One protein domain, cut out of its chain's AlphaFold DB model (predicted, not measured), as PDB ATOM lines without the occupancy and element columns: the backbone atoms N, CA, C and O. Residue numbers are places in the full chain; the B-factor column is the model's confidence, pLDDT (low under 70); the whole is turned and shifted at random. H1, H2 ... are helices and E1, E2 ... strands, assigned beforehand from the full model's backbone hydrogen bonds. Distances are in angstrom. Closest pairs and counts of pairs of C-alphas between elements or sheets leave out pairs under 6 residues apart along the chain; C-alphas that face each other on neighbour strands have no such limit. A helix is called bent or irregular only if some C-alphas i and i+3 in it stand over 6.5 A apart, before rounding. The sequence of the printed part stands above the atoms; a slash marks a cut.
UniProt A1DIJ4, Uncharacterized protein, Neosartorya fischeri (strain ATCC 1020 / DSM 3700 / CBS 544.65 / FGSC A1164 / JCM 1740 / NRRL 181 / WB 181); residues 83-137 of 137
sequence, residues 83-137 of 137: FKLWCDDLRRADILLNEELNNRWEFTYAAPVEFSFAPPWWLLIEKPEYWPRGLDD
ATOM      1  N   PHE A  83       4.485  26.468  20.299       93.81
ATOM      2  CA  PHE A  83       5.104  27.795  20.276       93.81
ATOM      3  C   PHE A  83       6.296  27.795  21.231       93.81
ATOM      4  O   PHE A  83       6.133  27.578  22.434       93.81
ATOM      5  N   LYS A  84       7.507  27.968  20.698       90.94
ATOM      6  CA  LYS A  84       8.745  27.907  21.488       90.94
ATOM      7  C   LYS A  84       9.281  29.302  21.756       90.94
ATOM      8  O   LYS A  84       9.048  30.221  20.978       90.94
ATOM      9  N   LEU A  85      10.020  29.437  22.854       90.38
ATOM     10  CA  LEU A  85      10.732  30.669  23.160       90.38
ATOM     11  C   LEU A  85      11.783  30.932  22.072       90.38
ATOM     12  O   LEU A  85      12.622  30.073  21.800       90.38
ATOM     13  N   TRP A  86      11.717  32.108  21.465       87.88
ATOM     14  CA  TRP A  86      12.569  32.561  20.376       87.88
ATOM     15  C   TRP A  86      13.115  33.947  20.706       87.88
ATOM     16  O   TRP A  86      12.401  34.749  21.302       87.88
ATOM     17  N   CYS A  87      14.364  34.219  20.328       87.31
ATOM     18  CA  CYS A  87      14.989  35.529  20.473       87.31
ATOM     19  C   CYS A  87      15.498  35.993  19.109       87.31
ATOM     20  O   CYS A  87      16.345  35.331  18.505       87.31
ATOM     21  N   ASP A  88      14.986  37.129  18.639       83.69
ATOM     22  CA  ASP A  88      15.355  37.682  17.332       83.69
ATOM     23  C   ASP A  88      16.706  38.409  17.330       83.69
ATOM     24  O   ASP A  88      17.175  38.775  16.257       83.69
ATOM     25  N   ASP A  89      17.354  38.617  18.481       82.06
ATOM     26  CA  ASP A  89      18.575  39.426  18.566       82.06
ATOM     27  C   ASP A  89      19.655  38.769  19.444       82.06
ATOM     28  O   ASP A  89      19.771  39.026  20.641       82.06
ATOM     29  N   LEU A  90      20.439  37.871  18.832       79.38
ATOM     30  CA  LEU A  90      21.575  37.176  19.459       79.38
ATOM     31  C   LEU A  90      22.915  37.580  18.822       79.38
ATOM     32  O   LEU A  90      23.797  36.741  18.617       79.38
ATOM     33  N   ARG A  91      23.084  38.858  18.458       74.88
ATOM     34  CA  ARG A  91      24.342  39.329  17.851       74.88
ATOM     35  C   ARG A  91      25.511  39.108  18.806       74.88
ATOM     36  O   ARG A  91      25.363  39.112  20.022       74.88
ATOM     37  N   ARG A  92      26.723  39.011  18.254       69.38
ATOM     38  CA  ARG A  92      27.959  38.794  19.032       69.38
ATOM     39  C   ARG A  92      28.152  39.798  20.179       69.38
ATOM     40  O   ARG A  92      28.661  39.410  21.223       69.38
ATOM     41  N   ALA A  93      27.761  41.059  19.986       70.12
ATOM     42  CA  ALA A  93      27.841  42.095  21.021       70.12
ATOM     43  C   ALA A  93      26.892  41.839  22.208       70.12
ATOM     44  O   ALA A  93      27.152  42.316  23.308       70.12
ATOM     45  N   ASP A  94      25.842  41.045  21.989       69.00
ATOM     46  CA  ASP A  94      24.801  40.713  22.961       69.00
ATOM     47  C   ASP A  94      25.108  39.388  23.712       69.00
ATOM     48  O   ASP A  94      24.365  38.974  24.607       69.00
ATOM     49  N   ILE A  95      26.224  38.713  23.385       70.69
ATOM     50  CA  ILE A  95      26.699  37.498  24.069       70.69
ATOM     51  C   ILE A  95      27.733  37.884  25.133       70.69
ATOM     52  O   ILE A  95      28.926  38.027  24.856       70.69
ATOM     53  N   LEU A  96      27.271  38.029  26.376       69.50
ATOM     54  CA  LEU A  96      28.134  38.231  27.538       69.50
ATOM     55  C   LEU A  96      28.793  36.910  27.966       69.50
ATOM     56  O   LEU A  96      28.155  35.858  27.976       69.50
ATOM     57  N   LEU A  97      30.070  36.985  28.341       70.31
ATOM     58  CA  LEU A  97      30.854  35.859  28.869       70.31
ATOM     59  C   LEU A  97      30.837  35.789  30.413       70.31
ATOM     60  O   LEU A  97      31.523  34.942  30.978       70.31
ATOM     61  N   ASN A  98      30.096  36.678  31.092       68.44
ATOM     62  CA  ASN A  98      29.948  36.699  32.554       68.44
ATOM     63  C   ASN A  98      28.527  36.273  32.996       68.44
ATOM     64  O   ASN A  98      27.608  36.192  32.183       68.44
ATOM     65  N   GLU A  99      28.355  35.983  34.290       61.12
ATOM     66  CA  GLU A  99      27.097  35.475  34.878       61.12
ATOM     67  C   GLU A  99      25.975  36.526  35.002       61.12
ATOM     68  O   GLU A  99      24.854  36.198  35.397       61.12
ATOM     69  N   GLU A 100      26.225  37.786  34.638       60.19
ATOM     70  CA  GLU A 100      25.215  38.841  34.708       60.19
ATOM     71  C   GLU A 100      24.286  38.764  33.488       60.19
ATOM     72  O   GLU A 100      24.508  39.353  32.430       60.19
ATOM     73  N   LEU A 101      23.212  37.987  33.642       57.19
ATOM     74  CA  LEU A 101      22.095  37.886  32.702       57.19
ATOM     75  C   LEU A 101      21.401  39.250  32.529       57.19
ATOM     76  O   LEU A 101      20.430  39.545  33.220       57.19
ATOM     77  N   ASN A 102      21.867  40.065  31.582       56.72
ATOM     78  CA  ASN A 102      21.279  41.377  31.309       56.72
ATOM     79  C   ASN A 102      20.473  41.409  29.991       56.72
ATOM     80  O   ASN A 102      20.902  40.892  28.965       56.72
ATOM     81  N   ASN A 103      19.296  42.044  30.041       56.69
ATOM     82  CA  ASN A 103      18.513  42.678  28.956       56.69
ATOM     83  C   ASN A 103      17.947  41.836  27.788       56.69
ATOM     84  O   ASN A 103      17.078  42.328  27.076       56.69
ATOM     85  N   ARG A 104      18.343  40.568  27.609       61.34
ATOM     86  CA  ARG A 104      17.982  39.722  26.435       61.34
ATOM     87  C   ARG A 104      16.484  39.458  26.204       61.34
ATOM     88  O   ARG A 104      16.092  38.938  25.162       61.34
ATOM     89  N   TRP A 105      15.634  39.782  27.172       71.25
ATOM     90  CA  TRP A 105      14.212  39.445  27.134       71.25
ATOM     91  C   TRP A 105      13.388  40.378  26.242       71.25
ATOM     92  O   TRP A 105      12.276  40.020  25.875       71.25
ATOM     93  N   GLU A 106      13.914  41.547  25.859       79.12
ATOM     94  CA  GLU A 106      13.134  42.534  25.097       79.12
ATOM     95  C   GLU A 106      12.822  42.111  23.651       79.12
ATOM     96  O   GLU A 106      11.829  42.571  23.087       79.12
ATOM     97  N   PHE A 107      13.616  41.191  23.089       80.69
ATOM     98  CA  PHE A 107      13.397  40.562  21.778       80.69
ATOM     99  C   PHE A 107      13.000  39.086  21.884       80.69
ATOM    100  O   PHE A 107      13.026  38.363  20.888       80.69
ATOM    101  N   THR A 108      12.657  38.627  23.092       87.06
ATOM    102  CA  THR A 108      12.293  37.236  23.352       87.06
ATOM    103  C   THR A 108      10.772  37.073  23.406       87.06
ATOM    104  O   THR A 108      10.094  37.778  24.150       87.06
ATOM    105  N   TYR A 109      10.220  36.123  22.650       89.31
ATOM    106  CA  TYR A 109       8.781  35.836  22.613       89.31
ATOM    107  C   TYR A 109       8.494  34.376  22.238       89.31
ATOM    108  O   TYR A 109       9.391  33.631  21.854       89.31
ATOM    109  N   ALA A 110       7.240  33.941  22.381       92.31
ATOM    110  CA  ALA A 110       6.801  32.637  21.889       92.31
ATOM    111  C   ALA A 110       6.528  32.724  20.379       92.31
ATOM    112  O   ALA A 110       5.618  33.441  19.967       92.31
ATOM    113  N   ALA A 111       7.311  32.012  19.567       92.38
ATOM    114  CA  ALA A 111       7.243  32.072  18.109       92.38
ATOM    115  C   ALA A 111       6.762  30.750  17.479       92.38
ATOM    116  O   ALA A 111       6.959  29.674  18.066       92.38
ATOM    117  N   PRO A 112       6.172  30.812  16.270       94.88
ATOM    118  CA  PRO A 112       5.915  29.637  15.444       94.88
ATOM    119  C   PRO A 112       7.188  28.880  15.051       94.88
ATOM    120  O   PRO A 112       8.264  29.462  14.920       94.88
ATOM    121  N   VAL A 113       7.058  27.577  14.795       93.19
ATOM    122  CA  VAL A 113       8.179  26.713  14.377       93.19
ATOM    123  C   VAL A 113       8.764  27.122  13.019       93.19
ATOM    124  O   VAL A 113       9.944  26.918  12.763       93.19
ATOM    125  N   GLU A 114       7.975  27.769  12.168       92.81
ATOM    126  CA  GLU A 114       8.352  28.295  10.857       92.81
ATOM    127  C   GLU A 114       9.569  29.228  10.939       92.81
ATOM    128  O   GLU A 114      10.373  29.279  10.010       92.81
ATOM    129  N   PHE A 115       9.758  29.911  12.072       90.00
ATOM    130  CA  PHE A 115      10.882  30.822  12.289       90.00
ATOM    131  C   PHE A 115      12.224  30.081  12.307       90.00
ATOM    132  O   PHE A 115      13.234  30.655  11.908       90.00
ATOM    133  N   SER A 116      12.256  28.781  12.639       88.56
ATOM    134  CA  SER A 116      13.493  27.992  12.579       88.56
ATOM    135  C   SER A 116      14.007  27.758  11.156       88.56
ATOM    136  O   SER A 116      15.135  27.301  10.989       88.56
ATOM    137  N   PHE A 117      13.184  28.017  10.134       87.50
ATOM    138  CA  PHE A 117      13.579  27.922   8.726       87.50
ATOM    139  C   PHE A 117      14.105  29.246   8.169       87.50
ATOM    140  O   PHE A 117      14.660  29.259   7.071       87.50
ATOM    141  N   ALA A 118      13.944  30.350   8.903       83.06
ATOM    142  CA  ALA A 118      14.537  31.622   8.533       83.06
ATOM    143  C   ALA A 118      16.011  31.643   8.975       83.06
ATOM    144  O   ALA A 118      16.312  31.288  10.118       83.06
ATOM    145  N   PRO A 119      16.949  32.057   8.104       79.88
ATOM    146  CA  PRO A 119      18.322  32.259   8.532       79.88
ATOM    147  C   PRO A 119      18.341  33.351   9.615       79.88
ATOM    148  O   PRO A 119      17.754  34.417   9.408       79.88
ATOM    149  N   PRO A 120      18.990  33.120  10.767       79.69
ATOM    150  CA  PRO A 120      19.084  34.134  11.806       79.69
ATOM    151  C   PRO A 120      19.829  35.355  11.263       79.69
ATOM    152  O   PRO A 120      21.022  35.289  10.967       79.69
ATOM    153  N   TRP A 121      19.129  36.483  11.133       78.25
ATOM    154  CA  TRP A 121      19.695  37.693  10.528       78.25
ATOM    155  C   TRP A 121      20.910  38.221  11.305       78.25
ATOM    156  O   TRP A 121      21.796  38.834  10.724       78.25
ATOM    157  N   TRP A 122      20.986  37.942  12.608       76.88
ATOM    158  CA  TRP A 122      22.108  38.301  13.473       76.88
ATOM    159  C   TRP A 122      23.395  37.500  13.193       76.88
ATOM    160  O   TRP A 122      24.447  37.853  13.726       76.88
ATOM    161  N   LEU A 123      23.339  36.455  12.354       79.50
ATOM    162  CA  LEU A 123      24.527  35.812  11.777       79.50
ATOM    163  C   LEU A 123      25.002  36.480  10.479       79.50
ATOM    164  O   LEU A 123      26.102  36.180  10.015       79.50
ATOM    165  N   LEU A 124      24.200  37.361   9.876       79.12
ATOM    166  CA  LEU A 124      24.595  38.078   8.668       79.12
ATOM    167  C   LEU A 124      25.577  39.198   9.030       79.12
ATOM    168  O   LEU A 124      25.371  39.934   9.995       79.12
ATOM    169  N   ILE A 125      26.645  39.335   8.237       79.56
ATOM    170  CA  ILE A 125      27.644  40.407   8.405       79.56
ATOM    171  C   ILE A 125      26.994  41.778   8.168       79.56
ATOM    172  O   ILE A 125      27.273  42.734   8.889       79.56
ATOM    173  N   GLU A 126      26.099  41.855   7.183       80.12
ATOM    174  CA  GLU A 126      25.321  43.040   6.838       80.12
ATOM    175  C   GLU A 126      23.844  42.658   6.699       80.12
ATOM    176  O   GLU A 126      23.523  41.588   6.172       80.12
ATOM    177  N   LYS A 127      22.936  43.521   7.170       77.69
ATOM    178  CA  LYS A 127      21.498  43.253   7.078       77.69
ATOM    179  C   LYS A 127      21.029  43.274   5.619       77.69
ATOM    180  O   LYS A 127      21.470  44.156   4.882       77.69
ATOM    181  N   PRO A 128      20.065  42.417   5.228       76.94
ATOM    182  CA  PRO A 128      19.535  42.393   3.865       76.94
ATOM    183  C   PRO A 128      18.996  43.743   3.378       76.94
ATOM    184  O   PRO A 128      19.026  44.018   2.183       76.94
ATOM    185  N   GLU A 129      18.526  44.609   4.286       73.69
ATOM    186  CA  GLU A 129      18.055  45.956   3.932       73.69
ATOM    187  C   GLU A 129      19.140  46.861   3.329       73.69
ATOM    188  O   GLU A 129      18.801  47.827   2.647       73.69
ATOM    189  N   TYR A 130      20.420  46.570   3.577       77.44
ATOM    190  CA  TYR A 130      21.549  47.363   3.088       77.44
ATOM    191  C   TYR A 130      22.203  46.782   1.830       77.44
ATOM    192  O   TYR A 130      23.098  47.414   1.276       77.44
ATOM    193  N   TRP A 131      21.751  45.624   1.338       81.81
ATOM    194  CA  TRP A 131      22.361  44.980   0.175       81.81
ATOM    195  C   TRP A 131      21.969  45.720  -1.112       81.81
ATOM    196  O   TRP A 131      20.798  45.686  -1.507       81.81
ATOM    197  N   PRO A 132      22.916  46.372  -1.815       73.06
ATOM    198  CA  PRO A 132      22.592  47.303  -2.899       73.06
ATOM    199  C   PRO A 132      21.936  46.636  -4.115       73.06
ATOM    200  O   PRO A 132      21.226  47.303  -4.869       73.06
ATOM    201  N   ARG A 133      22.143  45.329  -4.309       76.56
ATOM    202  CA  ARG A 133      21.572  44.539  -5.413       76.56
ATOM    203  C   ARG A 133      20.609  43.435  -4.953       76.56
ATOM    204  O   ARG A 133      20.049  42.735  -5.789       76.56
ATOM    205  N   GLY A 134      20.332  43.334  -3.652       71.19
ATOM    206  CA  GLY A 134      19.493  42.275  -3.086       71.19
ATOM    207  C   GLY A 134      20.234  40.944  -2.911       71.19
ATOM    208  O   GLY A 134      21.442  40.933  -2.722       71.19
ATOM    209  N   LEU A 135      19.487  39.834  -2.913       68.81
ATOM    210  CA  LEU A 135      19.981  38.481  -2.604       68.81
ATOM    211  C   LEU A 135      20.758  37.806  -3.755       68.81
ATOM    212  O   LEU A 135      21.369  36.771  -3.516       68.81
ATOM    213  N   ASP A 136      20.700  38.345  -4.977       70.25
ATOM    214  CA  ASP A 136      21.186  37.692  -6.207       70.25
ATOM    215  C   ASP A 136      22.661  38.017  -6.552       70.25
ATOM    216  O   ASP A 136      23.043  37.974  -7.723       70.25
ATOM    217  N   ASP A 137      23.479  38.359  -5.551       49.00
ATOM    218  CA  ASP A 137      24.923  38.608  -5.714       49.00
ATOM    219  C   ASP A 137      25.769  37.324  -5.667       49.00
ATOM    220  O   ASP A 137      25.614  36.527  -4.712       49.00
TER     221      ASP A 137
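This is residues 83 to 137 of the 137 residues of an uncharacterized protein of Neosartorya fischeri (strain ATCC 1020 / DSM 3700 / CBS 544.65 / FGSC A1164 / JCM 1740 / NRRL 181 / WB 181) (UniProt A1DIJ4). This model has little regular structure: a small ribbon of two antiparallel strands, E1 and E2, joined by a wide loop whose residues 96 to 101 stick out, and a tail beyond H2 whose residues 125 to 137 stick out. The 55 printed residues hold E1, H1, E2 and H2 in that order, mixed in class, with only 17 residues in named elements. The whole is loose, radius of gyration of the C-alphas 13.8 A, and only just flat, spanning 41 by 27 by 15 A.

Find C-alpha 84 at (8.745, 27.907, 21.488); E1 runs 9.9 A to residue 87. E2, residues 108 to 111, covers 8.9 A. H1, residues 104 to 107, is only just irregular, its end C-alphas 6.6 A apart. H2, residues 113 to 117, runs 7.9 A to C-alpha 117 at (13.579, 27.922, 8.726).

Between E1 and E2, antiparallel at 139 degrees, look at N 86 and O 109, 2.8 A apart and within hydrogen-bond range. The closest C-alphas of E1 and H1, Cys 87 and Phe 107, are 5.4 A apart; those of E1 and H2, Lys 84 and Val 113, 7.2 A. H1 and H2 are apart. H2 has 0 of 1 O i to N i+4 pairs within range but 2 of 2 O i to N i+3 pairs; H1 is too short for an i+4 pair.

The farthest C-alphas, Glu 99 and Arg 133, are 41.7 A apart. The printed part has no cut; E1 to H1 is a long link of 16 residues. pLDDT is under 70 at 12 residues, among them 98 to 104.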